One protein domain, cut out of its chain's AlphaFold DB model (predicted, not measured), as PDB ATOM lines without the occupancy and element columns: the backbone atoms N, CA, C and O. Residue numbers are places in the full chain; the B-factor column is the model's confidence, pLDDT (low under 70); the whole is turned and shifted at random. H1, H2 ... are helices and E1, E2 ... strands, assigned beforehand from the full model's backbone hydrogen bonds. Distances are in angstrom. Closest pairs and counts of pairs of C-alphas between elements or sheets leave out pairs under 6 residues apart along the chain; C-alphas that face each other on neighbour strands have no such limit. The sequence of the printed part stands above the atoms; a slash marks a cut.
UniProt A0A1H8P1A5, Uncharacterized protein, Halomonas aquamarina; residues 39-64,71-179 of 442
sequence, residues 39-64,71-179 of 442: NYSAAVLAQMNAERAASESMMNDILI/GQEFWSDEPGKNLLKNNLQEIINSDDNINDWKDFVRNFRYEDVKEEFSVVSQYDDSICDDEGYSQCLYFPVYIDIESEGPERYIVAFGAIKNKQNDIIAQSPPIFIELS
ATOM      1  N   ASN A  39      16.960 -16.630  -3.026       85.25
ATOM      2  CA  ASN A  39      16.150 -17.800  -3.378       85.25
ATOM      3  C   ASN A  39      15.346 -18.319  -2.177       85.25
ATOM      4  O   ASN A  39      14.189 -18.696  -2.340       85.25
ATOM      5  N   TYR A  40      15.946 -18.333  -0.984       87.19
ATOM      6  CA  TYR A  40      15.271 -18.761   0.239       87.19
ATOM      7  C   TYR A  40      14.131 -17.810   0.611       87.19
ATOM      8  O   TYR A  40      13.012 -18.261   0.826       87.19
ATOM      9  N   SER A  41      14.381 -16.498   0.581       88.75
ATOM     10  CA  SER A  41      13.358 -15.477   0.833       88.75
ATOM     11  C   SER A  41      12.166 -15.621  -0.115       88.75
ATOM     12  O   SER A  41      11.020 -15.608   0.322       88.75
ATOM     13  N   ALA A  42      12.421 -15.822  -1.412       88.50
ATOM     14  CA  ALA A  42      11.358 -16.011  -2.394       88.50
ATOM     15  C   ALA A  42      10.559 -17.307  -2.154       88.50
ATOM     16  O   ALA A  42       9.347 -17.319  -2.359       88.50
ATOM     17  N   ALA A  43      11.210 -18.388  -1.707       87.50
ATOM     18  CA  ALA A  43      10.535 -19.639  -1.362       87.50
ATOM     19  C   ALA A  43       9.642 -19.495  -0.117       87.50
ATOM     20  O   ALA A  43       8.514 -19.978  -0.133       87.50
ATOM     21  N   VAL A  44      10.112 -18.792   0.919       86.75
ATOM     22  CA  VAL A  44       9.321 -18.500   2.130       86.75
ATOM     23  C   VAL A  44       8.118 -17.617   1.795       86.75
ATOM     24  O   VAL A  44       7.004 -17.931   2.193       86.75
ATOM     25  N   LEU A  45       8.301 -16.572   0.982       88.38
ATOM     26  CA  LEU A  45       7.190 -15.734   0.509       88.38
ATOM     27  C   LEU A  45       6.168 -16.532  -0.310       88.38
ATOM     28  O   LEU A  45       4.964 -16.358  -0.138       88.38
ATOM     29  N   ALA A  46       6.625 -17.435  -1.183       89.62
ATOM     30  CA  ALA A  46       5.723 -18.320  -1.915       89.62
ATOM     31  C   ALA A  46       4.927 -19.225  -0.960       89.62
ATOM     32  O   ALA A  46       3.731 -19.404  -1.162       89.62
ATOM     33  N   GLN A  47       5.569 -19.767   0.078       90.06
ATOM     34  CA  GLN A  47       4.920 -20.603   1.090       90.06
ATOM     35  C   GLN A  47       3.846 -19.830   1.870       90.06
ATOM     36  O   GLN A  47       2.708 -20.284   1.924       90.06
ATOM     37  N   MET A  48       4.158 -18.633   2.371       87.25
ATOM     38  CA  MET A  48       3.190 -17.791   3.091       87.25
ATOM     39  C   MET A  48       1.981 -17.427   2.217       87.25
ATOM     40  O   MET A  48       0.844 -17.423   2.680       87.25
ATOM     41  N   ASN A  49       2.197 -17.186   0.921       85.94
ATOM     42  CA  ASN A  49       1.102 -16.960  -0.025       85.94
ATOM     43  C   ASN A  49       0.195 -18.191  -0.179       85.94
ATOM     44  O   ASN A  49      -1.019 -18.045  -0.305       85.94
ATOM     45  N   ALA A  50       0.757 -19.403  -0.161       86.44
ATOM     46  CA  ALA A  50      -0.036 -20.630  -0.180       86.44
ATOM     47  C   ALA A  50      -0.854 -20.789   1.107       86.44
ATOM     48  O   ALA A  50      -2.034 -21.114   1.037       86.44
ATOM     49  N   GLU A  51      -0.258 -20.508   2.267       84.31
ATOM     50  CA  GLU A  51      -0.938 -20.547   3.575       84.31
ATOM     51  C   GLU A  51      -2.087 -19.539   3.633       84.31
ATOM     52  O   GLU A  51      -3.181 -19.842   4.116       84.31
ATOM     53  N   ARG A  52      -1.884 -18.362   3.040       81.94
ATOM     54  CA  ARG A  52      -2.930 -17.356   2.894       81.94
ATOM     55  C   ARG A  52      -4.049 -17.801   1.959       81.94
ATOM     56  O   ARG A  52      -5.209 -17.686   2.339       81.94
ATOM     57  N   ALA A  53      -3.734 -18.354   0.783       79.94
ATOM     58  CA  ALA A  53      -4.748 -18.944  -0.100       79.94
ATOM     59  C   ALA A  53      -5.587 -19.991   0.636       79.94
ATOM     60  O   ALA A  53      -6.807 -20.007   0.491       79.94
ATOM     61  N   ALA A  54      -4.934 -20.853   1.414       80.12
ATOM     62  CA  ALA A  54      -5.574 -21.847   2.265       80.12
ATOM     63  C   ALA A  54      -6.529 -21.185   3.275       80.12
ATOM     64  O   ALA A  54      -7.708 -21.521   3.318       80.12
ATOM     65  N   SER A  55      -6.058 -20.174   4.001       77.81
ATOM     66  CA  SER A  55      -6.843 -19.473   5.026       77.81
ATOM     67  C   SER A  55      -8.050 -18.726   4.438       77.81
ATOM     68  O   SER A  55      -9.177 -18.875   4.910       77.81
ATOM     69  N   GLU A  56      -7.849 -17.964   3.359       74.44
ATOM     70  CA  GLU A  56      -8.922 -17.207   2.699       74.44
ATOM     71  C   GLU A  56      -9.954 -18.121   2.029       74.44
ATOM     72  O   GLU A  56     -11.140 -17.792   1.965       74.44
ATOM     73  N   SER A  57      -9.526 -19.270   1.498       71.44
ATOM     74  CA  SER A  57     -10.449 -20.238   0.897       71.44
ATOM     75  C   SER A  57     -11.277 -20.972   1.941       71.44
ATOM     76  O   SER A  57     -12.476 -21.118   1.725       71.44
ATOM     77  N   MET A  58     -10.694 -21.330   3.089       71.06
ATOM     78  CA  MET A  58     -11.458 -21.866   4.217       71.06
ATOM     79  C   MET A  58     -12.534 -20.881   4.681       71.06
ATOM     80  O   MET A  58     -13.694 -21.266   4.799       71.06
ATOM     81  N   MET A  59     -12.190 -19.601   4.869       63.72
ATOM     82  CA  MET A  59     -13.177 -18.584   5.253       63.72
ATOM     83  C   MET A  59     -14.287 -18.435   4.208       63.72
ATOM     84  O   MET A  59     -15.460 -18.390   4.563       63.72
ATOM     85  N   ASN A  60     -13.946 -18.403   2.916       62.44
ATOM     86  CA  ASN A  60     -14.950 -18.281   1.858       62.44
ATOM     87  C   ASN A  60     -15.854 -19.517   1.739       62.44
ATOM     88  O   ASN A  60     -17.042 -19.354   1.482       62.44
ATOM     89  N   ASP A  61     -15.340 -20.736   1.920       60.97
ATOM     90  CA  ASP A  61     -16.171 -21.950   1.877       60.97
ATOM     91  C   ASP A  61     -17.124 -22.020   3.084       60.97
ATOM     92  O   ASP A  61     -18.298 -22.356   2.929       60.97
ATOM     93  N   ILE A  62     -16.658 -21.591   4.266       54.78
ATOM     94  CA  ILE A  62     -17.486 -21.467   5.476       54.78
ATOM     95  C   ILE A  62     -18.581 -20.402   5.289       54.78
ATOM     96  O   ILE A  62     -19.740 -20.651   5.619       54.78
ATOM     97  N   LEU A  63     -18.246 -19.236   4.725       48.09
ATOM     98  CA  LEU A  63     -19.167 -18.096   4.600       48.09
ATOM     99  C   LEU A  63     -20.136 -18.200   3.405       48.09
ATOM    100  O   LEU A  63     -21.258 -17.711   3.476       48.09
ATOM    101  N   ILE A  64     -19.747 -18.839   2.296       51.00
ATOM    102  CA  ILE A  64     -20.567 -18.934   1.064       51.00
ATOM    103  C   ILE A  64     -21.435 -20.211   1.059       51.00
ATOM    104  O   ILE A  64     -22.229 -20.447   0.142       51.00
ATOM    105  N   GLY A  71     -23.148 -16.838  -5.804       42.47
ATOM    106  CA  GLY A  71     -21.768 -17.216  -5.446       42.47
ATOM    107  C   GLY A  71     -21.268 -18.503  -6.118       42.47
ATOM    108  O   GLY A  71     -20.066 -18.682  -6.306       42.47
ATOM    109  N   GLN A  72     -22.177 -19.389  -6.544       43.78
ATOM    110  CA  GLN A  72     -21.805 -20.645  -7.211       43.78
ATOM    111  C   GLN A  72     -21.331 -20.458  -8.660       43.78
ATOM    112  O   GLN A  72     -20.568 -21.293  -9.141       43.78
ATOM    113  N   GLU A  73     -21.691 -19.359  -9.334       44.66
ATOM    114  CA  GLU A  73     -21.245 -19.106 -10.717       44.66
ATOM    115  C   GLU A  73     -19.734 -18.835 -10.819       44.66
ATOM    116  O   GLU A  73     -19.166 -18.970 -11.900       44.66
ATOM    117  N   PHE A  74     -19.048 -18.516  -9.711       44.19
ATOM    118  CA  PHE A  74     -17.592 -18.335  -9.737       44.19
ATOM    119  C   PHE A  74     -16.835 -19.672  -9.901       44.19
ATOM    120  O   PHE A  74     -15.699 -19.680 -10.370       44.19
ATOM    121  N   TRP A  75     -17.472 -20.810  -9.576       48.97
ATOM    122  CA  TRP A  75     -16.816 -22.128  -9.515       48.97
ATOM    123  C   TRP A  75     -17.573 -23.272 -10.220       48.97
ATOM    124  O   TRP A  75     -17.057 -24.397 -10.287       48.97
ATOM    125  N   SER A  76     -18.794 -23.033 -10.719       43.31
ATOM    126  CA  SER A  76     -19.618 -24.052 -11.391       43.31
ATOM    127  C   SER A  76     -19.438 -24.116 -12.909       43.31
ATOM    128  O   SER A  76     -19.643 -25.189 -13.477       43.31
ATOM    129  N   ASP A  77     -19.014 -23.030 -13.564       43.03
ATOM    130  CA  ASP A  77     -19.083 -22.929 -15.027       43.03
ATOM    131  C   ASP A  77     -17.687 -22.976 -15.697       43.03
ATOM    132  O   ASP A  77     -16.959 -21.993 -15.790       43.03
ATOM    133  N   GLU A  78     -17.338 -24.202 -16.123       57.44
ATOM    134  CA  GLU A  78     -16.442 -24.664 -17.211       57.44
ATOM    135  C   GLU A  78     -15.357 -23.700 -17.747       57.44
ATOM    136  O   GLU A  78     -15.700 -22.748 -18.456       57.44
ATOM    137  N   PRO A  79     -14.036 -23.980 -17.569       44.06
ATOM    138  CA  PRO A  79     -13.357 -25.158 -18.155       44.06
ATOM    139  C   PRO A  79     -12.288 -25.876 -17.280       44.06
ATOM    140  O   PRO A  79     -11.965 -27.030 -17.565       44.06
ATOM    141  N   GLY A  80     -11.747 -25.250 -16.224       44.47
ATOM    142  CA  GLY A  80     -10.632 -25.800 -15.424       44.47
ATOM    143  C   GLY A  80     -11.023 -27.009 -14.569       44.47
ATOM    144  O   GLY A  80     -10.264 -27.965 -14.431       44.47
ATOM    145  N   LYS A  81     -12.281 -27.043 -14.105       47.47
ATOM    146  CA  LYS A  81     -12.854 -28.192 -13.387       47.47
ATOM    147  C   LYS A  81     -12.835 -29.467 -14.239       47.47
ATOM    148  O   LYS A  81     -12.674 -30.549 -13.695       47.47
ATOM    149  N   ASN A  82     -12.944 -29.354 -15.568       49.78
ATOM    150  CA  ASN A  82     -13.013 -30.503 -16.472       49.78
ATOM    151  C   ASN A  82     -11.635 -31.082 -16.831       49.78
ATOM    152  O   ASN A  82     -11.544 -32.289 -17.016       49.78
ATOM    153  N   LEU A  83     -10.565 -30.288 -16.938       51.12
ATOM    154  CA  LEU A  83      -9.226 -30.812 -17.259       51.12
ATOM    155  C   LEU A  83      -8.542 -31.428 -16.037       51.12
ATOM    156  O   LEU A  83      -8.052 -32.552 -16.147       51.12
ATOM    157  N   LEU A  84      -8.606 -30.773 -14.871       58.84
ATOM    158  CA  LEU A  84      -8.153 -31.383 -13.621       58.84
ATOM    159  C   LEU A  84      -8.958 -32.642 -13.327       58.84
ATOM    160  O   LEU A  84      -8.356 -33.674 -13.078       58.84
ATOM    161  N   LYS A  85     -10.296 -32.597 -13.446       60.72
ATOM    162  CA  LYS A  85     -11.130 -33.793 -13.288       60.72
ATOM    163  C   LYS A  85     -10.750 -34.855 -14.308       60.72
ATOM    164  O   LYS A  85     -10.542 -35.974 -13.899       60.72
ATOM    165  N   ASN A  86     -10.556 -34.556 -15.591       64.50
ATOM    166  CA  ASN A  86     -10.188 -35.591 -16.566       64.50
ATOM    167  C   ASN A  86      -8.799 -36.198 -16.303       64.50
ATOM    168  O   ASN A  86      -8.679 -37.417 -16.330       64.50
ATOM    169  N   ASN A  87      -7.776 -35.387 -16.015       65.88
ATOM    170  CA  ASN A  87      -6.413 -35.868 -15.757       65.88
ATOM    171  C   ASN A  87      -6.305 -36.577 -14.400       65.88
ATOM    172  O   ASN A  87      -5.753 -37.671 -14.318       65.88
ATOM    173  N   LEU A  88      -6.871 -35.990 -13.339       65.38
ATOM    174  CA  LEU A  88      -6.932 -36.623 -12.023       65.38
ATOM    175  C   LEU A  88      -7.791 -37.871 -12.074       65.38
ATOM    176  O   LEU A  88      -7.404 -38.862 -11.491       65.38
ATOM    177  N   GLN A  89      -8.917 -37.872 -12.780       66.06
ATOM    178  CA  GLN A  89      -9.772 -39.048 -12.863       66.06
ATOM    179  C   GLN A  89      -9.135 -40.138 -13.721       66.06
ATOM    180  O   GLN A  89      -9.331 -41.304 -13.416       66.06
ATOM    181  N   GLU A  90      -8.318 -39.818 -14.728       66.94
ATOM    182  CA  GLU A  90      -7.503 -40.827 -15.414       66.94
ATOM    183  C   GLU A  90      -6.468 -41.446 -14.461       66.94
ATOM    184  O   GLU A  90      -6.322 -42.664 -14.450       66.94
ATOM    185  N   ILE A  91      -5.831 -40.638 -13.602       63.88
ATOM    186  CA  ILE A  91      -4.856 -41.092 -12.594       63.88
ATOM    187  C   ILE A  91      -5.531 -41.905 -11.480       63.88
ATOM    188  O   ILE A  91      -5.126 -43.036 -11.228       63.88
ATOM    189  N   ILE A  92      -6.596 -41.371 -10.879       64.38
ATOM    190  CA  ILE A  92      -7.418 -41.996  -9.831       64.38
ATOM    191  C   ILE A  92      -8.018 -43.311 -10.339       64.38
ATOM    192  O   ILE A  92      -8.062 -44.288  -9.601       64.38
ATOM    193  N   ASN A  93      -8.442 -43.379 -11.605       66.75
ATOM    194  CA  ASN A  93      -8.961 -44.619 -12.190       66.75
ATOM    195  C   ASN A  93      -7.856 -45.614 -12.595       66.75
ATOM    196  O   ASN A  93      -8.184 -46.749 -12.951       66.75
ATOM    197  N   SER A  94      -6.581 -45.203 -12.623       65.69
ATOM    198  CA  SER A  94      -5.479 -46.024 -13.142       65.69
ATOM    199  C   SER A  94      -4.729 -46.853 -12.099       65.69
ATOM    200  O   SER A  94      -4.071 -47.806 -12.512       65.69
ATOM    201  N   ASP A  95      -4.853 -46.576 -10.794       54.88
ATOM    202  CA  ASP A  95      -4.144 -47.350  -9.765       54.88
ATOM    203  C   ASP A  95      -4.820 -47.316  -8.377       54.88
ATOM    204  O   ASP A  95      -5.369 -46.303  -7.954       54.88
ATOM    205  N   ASP A  96      -4.732 -48.436  -7.648       58.09
ATOM    206  CA  ASP A  96      -5.353 -48.706  -6.331       58.09
ATOM    207  C   ASP A  96      -4.758 -47.874  -5.157       58.09
ATOM    208  O   ASP A  96      -4.899 -48.248  -3.990       58.09
ATOM    209  N   ASN A  97      -4.055 -46.763  -5.419       61.44
ATOM    210  CA  ASN A  97      -3.359 -45.982  -4.394       61.44
ATOM    211  C   ASN A  97      -3.765 -44.502  -4.422       61.44
ATOM    212  O   ASN A  97      -3.218 -43.689  -5.163       61.44
ATOM    213  N   ILE A  98      -4.686 -44.136  -3.527       62.06
ATOM    214  CA  ILE A  98      -5.198 -42.769  -3.332       62.06
ATOM    215  C   ILE A  98      -4.105 -41.727  -3.016       62.06
ATOM    216  O   ILE A  98      -4.369 -40.535  -3.053       62.06
ATOM    217  N   ASN A  99      -2.865 -42.124  -2.727       66.25
ATOM    218  CA  ASN A  99      -1.770 -41.177  -2.493       66.25
ATOM    219  C   ASN A  99      -1.115 -40.654  -3.784       66.25
ATOM    220  O   ASN A  99      -0.480 -39.599  -3.757       66.25
ATOM    221  N   ASP A 100      -1.305 -41.332  -4.917       75.12
ATOM    222  CA  ASP A 100      -0.605 -41.006  -6.164       75.12
ATOM    223  C   ASP A 100      -1.070 -39.664  -6.764       75.12
ATOM    224  O   ASP A 100      -0.290 -38.956  -7.407       75.12
ATOM    225  N   TRP A 101      -2.314 -39.241  -6.499       79.81
ATOM    226  CA  TRP A 101      -2.810 -37.947  -6.980       79.81
ATOM    227  C   TRP A 101      -2.202 -36.763  -6.215       79.81
ATOM    228  O   TRP A 101      -1.937 -35.730  -6.827       79.81
ATOM    229  N   LYS A 102      -1.922 -36.897  -4.908       83.19
ATOM    230  CA  LYS A 102      -1.256 -35.834  -4.130       83.19
ATOM    231  C   LYS A 102       0.150 -35.596  -4.673       83.19
ATOM    232  O   LYS A 102       0.558 -34.450  -4.848       83.19
ATOM    233  N   ASP A 103       0.866 -36.665  -5.017       84.25
ATOM    234  CA  ASP A 103       2.179 -36.572  -5.659       84.25
ATOM    235  C   ASP A 103       2.100 -35.988  -7.072       84.25
ATOM    236  O   ASP A 103       2.965 -35.202  -7.464       84.25
ATOM    237  N   PHE A 104       1.044 -36.287  -7.827       83.06
ATOM    238  CA  PHE A 104       0.790 -35.623  -9.104       83.06
ATOM    239  C   PHE A 104       0.589 -34.109  -8.931       83.06
ATOM    240  O   PHE A 104       1.259 -33.321  -9.597       83.06
ATOM    241  N   VAL A 105      -0.248 -33.699  -7.976       84.12
ATOM    242  CA  VAL A 105      -0.530 -32.287  -7.672       84.12
ATOM    243  C   VAL A 105       0.713 -31.554  -7.154       84.12
ATOM    244  O   VAL A 105       0.960 -30.415  -7.543       84.12
ATOM    245  N   ARG A 106       1.563 -32.213  -6.355       86.75
ATOM    246  CA  ARG A 106       2.870 -31.676  -5.917       86.75
ATOM    247  C   ARG A 106       3.816 -31.355  -7.070       86.75
ATOM    248  O   ARG A 106       4.702 -30.522  -6.904       86.75
ATOM    249  N   ASN A 107       3.642 -32.005  -8.218       87.19
ATOM    250  CA  ASN A 107       4.453 -31.765  -9.406       87.19
ATOM    251  C   ASN A 107       3.875 -30.684 -10.330       87.19
ATOM    252  O   ASN A 107       4.503 -30.371 -11.344       87.19
ATOM    253  N   PHE A 108       2.718 -30.096 -10.004       85.31
ATOM    254  CA  PHE A 108       2.185 -28.992 -10.789       85.31
ATOM    255  C   PHE A 108       3.058 -27.755 -10.678       85.31
ATOM    256  O   PHE A 108       3.401 -27.289  -9.589       85.31
ATOM    257  N   ARG A 109       3.377 -27.182 -11.836       85.81
ATOM    258  CA  ARG A 109       4.016 -25.877 -11.908       85.81
ATOM    259  C   ARG A 109       2.942 -24.814 -11.985       85.81
ATOM    260  O   ARG A 109       1.910 -25.015 -12.620       85.81
ATOM    261  N   TYR A 110       3.195 -23.666 -11.370       82.38
ATOM    262  CA  TYR A 110       2.246 -22.558 -11.387       82.38
ATOM    263  C   TYR A 110       1.838 -22.197 -12.819       82.38
ATOM    264  O   TYR A 110       0.681 -21.872 -13.049       82.38
ATOM    265  N   GLU A 111       2.751 -22.252 -13.794       82.81
ATOM    266  CA  GLU A 111       2.427 -21.947 -15.190       82.81
ATOM    267  C   GLU A 111       1.354 -22.874 -15.768       82.81
ATOM    268  O   GLU A 111       0.441 -22.386 -16.434       82.81
ATOM    269  N   ASP A 112       1.431 -24.170 -15.453       80.94
ATOM    270  CA  ASP A 112       0.470 -25.175 -15.913       80.94
ATOM    271  C   ASP A 112      -0.917 -24.877 -15.325       80.94
ATOM    272  O   ASP A 112      -1.924 -24.857 -16.031       80.94
ATOM    273  N   VAL A 113      -0.958 -24.536 -14.033       73.75
ATOM    274  CA  VAL A 113      -2.213 -24.218 -13.347       73.75
ATOM    275  C   VAL A 113      -2.754 -22.852 -13.782       73.75
ATOM    276  O   VAL A 113      -3.949 -22.672 -13.970       73.75
ATOM    277  N   LYS A 114      -1.906 -21.857 -14.027       72.44
ATOM    278  CA  LYS A 114      -2.357 -20.513 -14.408       72.44
ATOM    279  C   LYS A 114      -3.025 -20.481 -15.783       72.44
ATOM    280  O   LYS A 114      -3.990 -19.739 -15.973       72.44
ATOM    281  N   GLU A 115      -2.496 -21.226 -16.754       70.06
ATOM    282  CA  GLU A 115      -3.112 -21.314 -18.085       70.06
ATOM    283  C   GLU A 115      -4.504 -21.946 -18.012       70.06
ATOM    284  O   GLU A 115      -5.419 -21.524 -18.723       70.06
ATOM    285  N   GLU A 116      -4.678 -22.900 -17.103       64.75
ATOM    286  CA  GLU A 116      -5.908 -23.669 -16.955       64.75
ATOM    287  C   GLU A 116      -6.943 -22.986 -16.037       64.75
ATOM    288  O   GLU A 116      -8.148 -23.073 -16.280       64.75
ATOM    289  N   PHE A 117      -6.480 -22.214 -15.046       64.62
ATOM    290  CA  PHE A 117      -7.282 -21.572 -13.994       64.62
ATOM    291  C   PHE A 117      -7.166 -20.041 -13.999       64.62
ATOM    292  O   PHE A 117      -7.228 -19.393 -12.956       64.62
ATOM    293  N   SER A 118      -7.024 -19.434 -15.180       56.38
ATOM    294  CA  SER A 118      -6.805 -17.984 -15.359       56.38
ATOM    295  C   SER A 118      -7.821 -17.044 -14.677       56.38
ATOM    296  O   SER A 118      -7.539 -15.856 -14.539       56.38
ATOM    297  N   VAL A 119      -8.973 -17.559 -14.236       54.00
ATOM    298  CA  VAL A 119     -10.033 -16.816 -13.527       54.00
ATOM    299  C   VAL A 119      -9.789 -16.746 -12.009       54.00
ATOM    300  O   VAL A 119     -10.326 -15.868 -11.345       54.00
ATOM    301  N   VAL A 120      -8.948 -17.628 -11.461       56.94
ATOM    302  CA  VAL A 120      -8.846 -17.887 -10.012       56.94
ATOM    303  C   VAL A 120      -7.624 -17.235  -9.358       56.94
ATOM    304  O   VAL A 120      -7.558 -17.122  -8.138       56.94
ATOM    305  N   SER A 121      -6.645 -16.777 -10.143       58.28
ATOM    306  CA  SER A 121      -5.458 -16.136  -9.573       58.28
ATOM    307  C   SER A 121      -5.844 -14.819  -8.899       58.28
ATOM    308  O   SER A 121      -6.175 -13.856  -9.598       58.28
ATOM    309  N   GLN A 122      -5.775 -14.779  -7.570       65.88
ATOM    310  CA  GLN A 122      -5.840 -13.536  -6.819       65.88
ATOM    311  C   GLN A 122      -4.444 -12.909  -6.769       65.88
ATOM    312  O   GLN A 122      -3.420 -13.602  -6.796       65.88
ATOM    313  N   TYR A 123      -4.420 -11.581  -6.794       70.50
ATOM    314  CA  TYR A 123      -3.204 -10.782  -6.775       70.50
ATOM    315  C   TYR A 123      -3.276  -9.894  -5.547       70.50
ATOM    316  O   TYR A 123      -4.207  -9.096  -5.438       70.50
ATOM    317  N   ASP A 124      -2.293 -10.016  -4.663       66.50
ATOM    318  CA  ASP A 124      -2.116  -9.072  -3.571       66.50
ATOM    319  C   ASP A 124      -0.770  -8.368  -3.745       66.50
ATOM    320  O   ASP A 124       0.301  -8.912  -3.462       66.50
ATOM    321  N   ASP A 125      -0.837  -7.153  -4.289       66.50
ATOM    322  CA  ASP A 125       0.338  -6.312  -4.489       66.50
ATOM    323  C   ASP A 125       0.893  -5.797  -3.145       66.50
ATOM    324  O   ASP A 125       2.076  -5.475  -3.077       66.50
ATOM    325  N   SER A 126       0.090  -5.775  -2.069       66.06
ATOM    326  CA  SER A 126       0.500  -5.227  -0.766       66.06
ATOM    327  C   SER A 126       1.494  -6.113  -0.010       66.06
ATOM    328  O   SER A 126       2.309  -5.616   0.762       66.06
ATOM    329  N   ILE A 127       1.490  -7.423  -0.276       66.44
ATOM    330  CA  ILE A 127       2.404  -8.394   0.352       66.44
ATOM    331  C   ILE A 127       3.806  -8.320  -0.274       66.44
ATOM    332  O   ILE A 127       4.812  -8.644   0.352       66.44
ATOM    333  N   CYS A 128       3.881  -7.888  -1.533       70.56
ATOM    334  CA  CYS A 128       5.086  -7.930  -2.353       70.56
ATOM    335  C   CYS A 128       5.792  -6.564  -2.472       70.56
ATOM    336  O   CYS A 128       6.535  -6.353  -3.430       70.56
ATOM    337  N   ASP A 129       5.588  -5.654  -1.512       68.31
ATOM    338  CA  ASP A 129       6.070  -4.261  -1.566       68.31
ATOM    339  C   ASP A 129       7.610  -4.104  -1.517       68.31
ATOM    340  O   ASP A 129       8.145  -3.002  -1.678       68.31
ATOM    341  N   ASP A 130       8.355  -5.201  -1.362       67.56
ATOM    342  CA  ASP A 130       9.811  -5.196  -1.459       67.56
ATOM    343  C   ASP A 130      10.306  -4.903  -2.886       67.56
ATOM    344  O   ASP A 130       9.845  -5.468  -3.880       67.56
ATOM    345  N   GLU A 131      11.358  -4.076  -2.999       70.25
ATOM    346  CA  GLU A 131      11.896  -3.564  -4.274       70.25
ATOM    347  C   GLU A 131      12.368  -4.649  -5.280       70.25
ATOM    348  O   GLU A 131      12.785  -4.319  -6.399       70.25
ATOM    349  N   GLY A 132      12.322  -5.937  -4.933       74.62
ATOM    350  CA  GLY A 132      12.738  -7.063  -5.772       74.62
ATOM    351  C   GLY A 132      11.621  -7.767  -6.551       74.62
ATOM    352  O   GLY A 132      11.901  -8.341  -7.611       74.62
ATOM    353  N   TYR A 133      10.376  -7.711  -6.082       82.25
ATOM    354  CA  TYR A 133       9.283  -8.532  -6.606       82.25
ATOM    355  C   TYR A 133       8.273  -7.685  -7.373       82.25
ATOM    356  O   TYR A 133       8.247  -6.463  -7.257       82.25
ATOM    357  N   SER A 134       7.512  -8.313  -8.268       79.31
ATOM    358  CA  SER A 134       6.442  -7.605  -8.977       79.31
ATOM    359  C   SER A 134       5.060  -8.035  -8.548       79.31
ATOM    360  O   SER A 134       4.147  -7.235  -8.669       79.31
ATOM    361  N   GLN A 135       4.897  -9.315  -8.198       86.00
ATOM    362  CA  GLN A 135       3.600  -9.912  -7.905       86.00
ATOM    363  C   GLN A 135       3.770 -11.113  -6.975       86.00
ATOM    364  O   GLN A 135       4.567 -12.016  -7.262       86.00
ATOM    365  N   CYS A 136       2.963 -11.120  -5.920       85.75
ATOM    366  CA  CYS A 136       2.700 -12.256  -5.054       85.75
ATOM    367  C   CYS A 136       1.420 -12.916  -5.567       85.75
ATOM    368  O   CYS A 136       0.413 -12.244  -5.791       85.75
ATOM    369  N   LEU A 137       1.486 -14.211  -5.851       85.88
ATOM    370  CA  LEU A 137       0.393 -14.953  -6.464       85.88
ATOM    371  C   LEU A 137      -0.016 -16.060  -5.522       85.88
ATOM    372  O   LEU A 137       0.837 -16.823  -5.069       85.88
ATOM    373  N   TYR A 138      -1.314 -16.192  -5.312       84.94
ATOM    374  CA  TYR A 138      -1.875 -17.338  -4.631       84.94
ATOM    375  C   TYR A 138      -3.176 -17.756  -5.296       84.94
ATOM    376  O   TYR A 138      -3.881 -16.942  -5.900       84.94
ATOM    377  N   PHE A 139      -3.473 -19.050  -5.240       81.88
ATOM    378  CA  PHE A 139      -4.771 -19.549  -5.664       81.88
ATOM    379  C   PHE A 139      -5.112 -20.865  -4.947       81.88
ATOM    380  O   PHE A 139      -4.248 -21.741  -4.818       81.88
ATOM    381  N   PRO A 140      -6.361 -21.021  -4.485       80.69
ATOM    382  CA  PRO A 140      -6.894 -22.288  -4.007       80.69
ATOM    383  C   PRO A 140      -7.509 -23.100  -5.161       80.69
ATOM    384  O   PRO A 140      -8.066 -22.545  -6.110       80.69
ATOM    385  N   VAL A 141      -7.437 -24.427  -5.074       79.00
ATOM    386  CA  VAL A 141      -8.066 -25.384  -5.994       79.00
ATOM    387  C   VAL A 141      -8.889 -26.375  -5.182       79.00
ATOM    388  O   VAL A 141      -8.346 -27.084  -4.345       79.00
ATOM    389  N   TYR A 142     -10.186 -26.463  -5.459       76.12
ATOM    390  CA  TYR A 142     -11.067 -27.439  -4.819       76.12
ATOM    391  C   TYR A 142     -11.055 -28.753  -5.599       76.12
ATOM    392  O   TYR A 142     -11.283 -28.767  -6.813       76.12
ATOM    393  N   ILE A 143     -10.790 -29.854  -4.906       77.69
ATOM    394  CA  ILE A 143     -10.736 -31.200  -5.471       77.69
ATOM    395  C   ILE A 143     -11.761 -32.063  -4.745       77.69
ATOM    396  O   ILE A 143     -11.585 -32.388  -3.576       77.69
ATOM    397  N   ASP A 144     -12.805 -32.460  -5.468       76.19
ATOM    398  CA  ASP A 144     -13.784 -33.438  -4.999       76.19
ATOM    399  C   ASP A 144     -13.382 -34.828  -5.503       76.19
ATOM    400  O   ASP A 144     -13.321 -35.065  -6.716       76.19
ATOM    401  N   ILE A 145     -13.122 -35.754  -4.583       76.75
ATOM    402  CA  ILE A 145     -12.807 -37.146  -4.902       76.75
ATOM    403  C   ILE A 145     -14.054 -37.985  -4.637       76.75
ATOM    404  O   ILE A 145     -14.477 -38.188  -3.500       76.75
ATOM    405  N   GLU A 146     -14.652 -38.484  -5.718       71.88
ATOM    406  CA  GLU A 146     -15.766 -39.435  -5.667       71.88
ATOM    407  C   GLU A 146     -15.234 -40.814  -5.209       71.88
ATOM    408  O   GLU A 146     -14.972 -41.689  -6.033       71.88
ATOM    409  N   SER A 147     -15.014 -40.993  -3.900       70.00
ATOM    410  CA  SER A 147     -14.652 -42.279  -3.275       70.00
ATOM    411  C   SER A 147     -15.870 -42.938  -2.593       70.00
ATOM    412  O   SER A 147     -17.003 -42.494  -2.782       70.00
ATOM    413  N   GLU A 148     -15.678 -44.011  -1.809       70.94
ATOM    414  CA  GLU A 148     -16.756 -44.602  -0.987       70.94
ATOM    415  C   GLU A 148     -17.343 -43.608   0.045       70.94
ATOM    416  O   GLU A 148     -18.449 -43.835   0.538       70.94
ATOM    417  N   GLY A 149     -16.659 -42.482   0.291       72.94
ATOM    418  CA  GLY A 149     -17.206 -41.241   0.852       72.94
ATOM    419  C   GLY A 149     -16.707 -40.009   0.071       72.94
ATOM    420  O   GLY A 149     -15.624 -40.065  -0.522       72.94
ATOM    421  N   PRO A 150     -17.473 -38.904   0.004       71.62
ATOM    422  CA  PRO A 150     -17.028 -37.686  -0.669       71.62
ATOM    423  C   PRO A 150     -15.914 -37.008   0.142       71.62
ATOM    424  O   PRO A 150     -16.189 -36.301   1.106       71.62
ATOM    425  N   GLU A 151     -14.658 -37.199  -0.259       76.94
ATOM    426  CA  GLU A 151     -13.545 -36.408   0.270       76.94
ATOM    427  C   GLU A 151     -13.429 -35.125  -0.554       76.94
ATOM    428  O   GLU A 151     -13.349 -35.175  -1.787       76.94
ATOM    429  N   ARG A 152     -13.419 -33.971   0.115       79.94
ATOM    430  CA  ARG A 152     -13.160 -32.683  -0.530       79.94
ATOM    431  C   ARG A 152     -11.849 -32.133  -0.013       79.94
ATOM    432  O   ARG A 152     -11.616 -32.121   1.190       79.94
ATOM    433  N   TYR A 153     -11.003 -31.663  -0.914       82.19
ATOM    434  CA  TYR A 153      -9.741 -31.032  -0.564       82.19
ATOM    435  C   TYR A 153      -9.695 -29.611  -1.098       82.19
ATOM    436  O   TYR A 153     -10.065 -29.363  -2.245       82.19
ATOM    437  N   ILE A 154      -9.154 -28.700  -0.300       82.31
ATOM    438  CA  ILE A 154      -8.649 -27.421  -0.779       82.31
ATOM    439  C   ILE A 154      -7.146 -27.575  -0.970       82.31
ATOM    440  O   ILE A 154      -6.422 -27.939  -0.046       82.31
ATOM    441  N   VAL A 155      -6.666 -27.298  -2.177       85.25
ATOM    442  CA  VAL A 155      -5.244 -27.284  -2.498       85.25
ATOM    443  C   VAL A 155      -4.804 -25.860  -2.776       85.25
ATOM    444  O   VAL A 155      -5.159 -25.281  -3.800       85.25
ATOM    445  N   ALA A 156      -4.021 -25.294  -1.871       88.56
ATOM    446  CA  ALA A 156      -3.537 -23.930  -1.980       88.56
ATOM    447  C   ALA A 156      -2.111 -23.884  -2.533       88.56
ATOM    448  O   ALA A 156      -1.231 -24.636  -2.111       88.56
ATOM    449  N   PHE A 157      -1.884 -22.977  -3.480       89.38
ATOM    450  CA  PHE A 157      -0.588 -22.743  -4.106       89.38
ATOM    451  C   PHE A 157      -0.168 -21.293  -3.917       89.38
ATOM    452  O   PHE A 157      -1.003 -20.391  -3.987       89.38
ATOM    453  N   GLY A 158       1.137 -21.069  -3.787       91.31
ATOM    454  CA  GLY A 158       1.735 -19.743  -3.791       91.31
ATOM    455  C   GLY A 158       2.921 -19.659  -4.750       91.31
ATOM    456  O   GLY A 158       3.669 -20.619  -4.947       91.31
ATOM    457  N   ALA A 159       3.094 -18.504  -5.387       93.06
ATOM    458  CA  ALA A 159       4.218 -18.231  -6.275       93.06
ATOM    459  C   ALA A 159       4.633 -16.760  -6.229       93.06
ATOM    460  O   ALA A 159       3.830 -15.874  -5.942       93.06
ATOM    461  N   ILE A 160       5.898 -16.503  -6.562       92.31
ATOM    462  CA  ILE A 160       6.472 -15.158  -6.625       92.31
ATOM    463  C   ILE A 160       7.000 -14.895  -8.024       92.31
ATOM    464  O   ILE A 160       7.740 -15.709  -8.593       92.31
ATOM    465  N   LYS A 161       6.668 -13.717  -8.557       91.81
ATOM    466  CA  LYS A 161       7.237 -13.221  -9.808       91.81
ATOM    467  C   LYS A 161       8.215 -12.081  -9.601       91.81
ATOM    468  O   LYS A 161       8.016 -11.188  -8.776       91.81
ATOM    469  N   ASN A 162       9.249 -12.083 -10.434       91.06
ATOM    470  CA  ASN A 162      10.148 -10.947 -10.576       91.06
ATOM    471  C   ASN A 162       9.541  -9.854 -11.479       91.06
ATOM    472  O   ASN A 162       8.562 -10.067 -12.187       91.06
ATOM    473  N   LYS A 163      10.210  -8.699 -11.557       88.50
ATOM    474  CA  LYS A 163       9.854  -7.566 -12.440       88.50
ATOM    475  C   LYS A 163       9.787  -7.890 -13.937       88.50
ATOM    476  O   LYS A 163       9.240  -7.099 -14.702       88.50
ATOM    477  N   GLN A 164      10.347  -9.015 -14.370       91.81
ATOM    478  CA  GLN A 164      10.262  -9.521 -15.740       91.81
ATOM    479  C   GLN A 164       9.046 -10.438 -15.953       91.81
ATOM    480  O   GLN A 164       8.839 -10.904 -17.071       91.81
ATOM    481  N   ASN A 165       8.210 -10.623 -14.922       88.38
ATOM    482  CA  ASN A 165       7.046 -11.506 -14.886       88.38
ATOM    483  C   ASN A 165       7.413 -13.003 -15.004       88.38
ATOM    484  O   ASN A 165       6.552 -13.819 -15.335       88.38
ATOM    485  N   ASP A 166       8.664 -13.366 -14.689       91.62
ATOM    486  CA  ASP A 166       9.110 -14.755 -14.552       91.62
ATOM    487  C   ASP A 166       8.847 -15.258 -13.130       91.62
ATOM    488  O   ASP A 166       9.054 -14.522 -12.158       91.62
ATOM    489  N   ILE A 167       8.452 -16.526 -12.999       91.56
ATOM    490  CA  ILE A 167       8.307 -17.186 -11.699       91.56
ATOM    491  C   ILE A 167       9.689 -17.539 -11.170       91.56
ATOM    492  O   ILE A 167      10.437 -18.297 -11.790       91.56
ATOM    493  N   ILE A 168      10.030 -16.966 -10.022       93.44
ATOM    494  CA  ILE A 168      11.327 -17.176  -9.369       93.44
ATOM    495  C   ILE A 168      11.238 -18.137  -8.186       93.44
ATOM    496  O   ILE A 168      12.249 -18.725  -7.809       93.44
ATOM    497  N   ALA A 169      10.039 -18.315  -7.626       94.12
ATOM    498  CA  ALA A 169       9.759 -19.267  -6.564       94.12
ATOM    499  C   ALA A 169       8.297 -19.721  -6.613       94.12
ATOM    500  O   ALA A 169       7.412 -18.959  -7.009       94.12
ATOM    501  N   GLN A 170       8.071 -20.959  -6.187       93.69
ATOM    502  CA  GLN A 170       6.763 -21.585  -6.060       93.69
ATOM    503  C   GLN A 170       6.777 -22.441  -4.791       93.69
ATOM    504  O   GLN A 170       7.771 -23.125  -4.529       93.69
ATOM    505  N   SER A 171       5.703 -22.385  -4.010       92.88
ATOM    506  CA  SER A 171       5.538 -23.236  -2.840       92.88
ATOM    507  C   SER A 171       5.180 -24.665  -3.256       92.88
ATOM    508  O   SER A 171       4.547 -24.880  -4.298       92.88
ATOM    509  N   PRO A 172       5.503 -25.664  -2.425       90.75
ATOM    510  CA  PRO A 172       4.731 -26.896  -2.403       90.75
ATOM    511  C   PRO A 172       3.236 -26.583  -2.186       90.75
ATOM    512  O   PRO A 172       2.915 -25.615  -1.488       90.75
ATOM    513  N   PRO A 173       2.313 -27.366  -2.767       89.31
ATOM    514  CA  PRO A 173       0.896 -27.210  -2.472       89.31
ATOM    515  C   PRO A 173       0.584 -27.594  -1.027       89.31
ATOM    516  O   PRO A 173       1.105 -28.590  -0.515       89.31
ATOM    517  N   ILE A 174      -0.316 -26.835  -0.409       86.75
ATOM    518  CA  ILE A 174      -0.896 -27.133   0.902       86.75
ATOM    519  C   ILE A 174      -2.231 -27.820   0.669       86.75
ATOM    520  O   ILE A 174      -3.049 -27.315  -0.094       86.75
ATOM    521  N   PHE A 175      -2.439 -28.969   1.305       86.56
ATOM    522  CA  PHE A 175      -3.668 -29.747   1.190       86.56
ATOM    523  C   PHE A 175      -4.448 -29.616   2.493       86.56
ATOM    524  O   PHE A 175      -3.932 -29.989   3.542       86.56
ATOM    525  N   ILE A 176      -5.681 -29.135   2.408       81.81
ATOM    526  CA  ILE A 176      -6.632 -29.102   3.517       81.81
ATOM    527  C   ILE A 176      -7.741 -30.082   3.173       81.81
ATOM    528  O   ILE A 176      -8.374 -29.952   2.127       81.81
ATOM    529  N   GLU A 177      -7.944 -31.083   4.020       84.62
ATOM    530  CA  GLU A 177      -9.046 -32.030   3.892       84.62
ATOM    531  C   GLU A 177     -10.285 -31.459   4.583       84.62
ATOM    532  O   GLU A 177     -10.243 -31.098   5.755       84.62
ATOM    533  N   LEU A 178     -11.395 -31.371   3.858       77.50
ATOM    534  CA  LEU A 178     -12.678 -30.939   4.392       77.50
ATOM    535  C   LEU A 178     -13.486 -32.188   4.752       77.50
ATOM    536  O   LEU A 178     -14.139 -32.797   3.899       77.50
ATOM    537  N   SER A 179     -13.440 -32.582   6.024       73.94
ATOM    538  CA  SER A 179     -14.269 -33.675   6.531       73.94
ATOM    539  C   SER A 179     -15.683 -33.166   6.811       73.94
ATOM    540  O   SER A 179     -15.998 -32.681   7.896       73.94
TER     541      SER A 179
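What this domain is: This is residues 39 to 64 and 71 to 179 of the 442 residues of an uncharacterized protein of Halomonas aquamarina (UniProt A0A1H8P1A5). A long, twisted antiparallel hairpin of E2 and E3 runs through the core, with short strands E1, E4 and E5 along its edges. The long helix H1 packs on one face of this sheet; the short H5 is on the opposite face, H3 is near E2, H4 only grazes the sheet, and little H2 lies off it. The printed part has 135 residues, with five named helices followed by five named strands, H1 to H5 and then E1 to E5; the class is mixed, helices and strands, and the branched sheet is antiparallel. It is compact, with a radius of gyration of the C-alphas of 15.3 A, yet elongated, spanning 50 by 32 by 25 A.

Where its parts are: H1, residues 39 to 64, runs 37.0 A from C-alpha 39 at (16.150, -17.800, -3.378). H2 is residues 73 to 76, H3 residues 80 to 92, 17.4 A long, H4 residues 100 to 106 and H5 residues 110 to 116. E1 is residues 122 to 124. E2, residues 133 to 146, is 39.8 A long and E3, residues 150 to 162, is 39.4 A long. E4 is residues 167 to 170; E5, residues 174 to 178, ends with C-alpha 178 at (-12.678, -30.939, 4.392).

How they stand to each other: E1, E2, E3 and E4 form a meander, each strand the antiparallel neighbour of the one before. E2 and E3 are a hairpin, with N 141 and O 155 2.7 A apart. E1 lies on one side of E2 and E3 on the other side; N 122 and O 138 are 3.3 A apart. E3 has E2 on one side, and E4 and E5 on the other side, staggered: N 160 and O 169 are 2.9 A apart, N 154 and O 176 2.8 A. H1 is on the sheet; its closest C-alphas to E3 are those of Ala 50 and Gly 158, 4.1 A. H5, on the opposite face, has a height over the sheet of 9.6 A. H3 and H4, a helical hairpin, touch through residues 88 to 92 of H3, closest at the C-alphas of Leu 88 and Trp 101, 6.6 A, with a steep tilt of 42 degrees, opposite ways. H2 and H3 are only just apart, at 8.2 A. Every O i to N i+4 pair is within hydrogen-bond range in H1, H3 and H4; H5 has 2 of 3, and H2 is too short for one.

The domain as a whole: The C-alphas farthest apart, of Glu 131 and Glu 148, are 50.2 A apart. Residues 65 to 70 are not printed; C-alphas 64 and 71 are 6.8 A apart across the cut. Of the links printed whole, none is long. The mean pLDDT of the printed part is 74.0; 48 residues are under 70, among them 71 to 99.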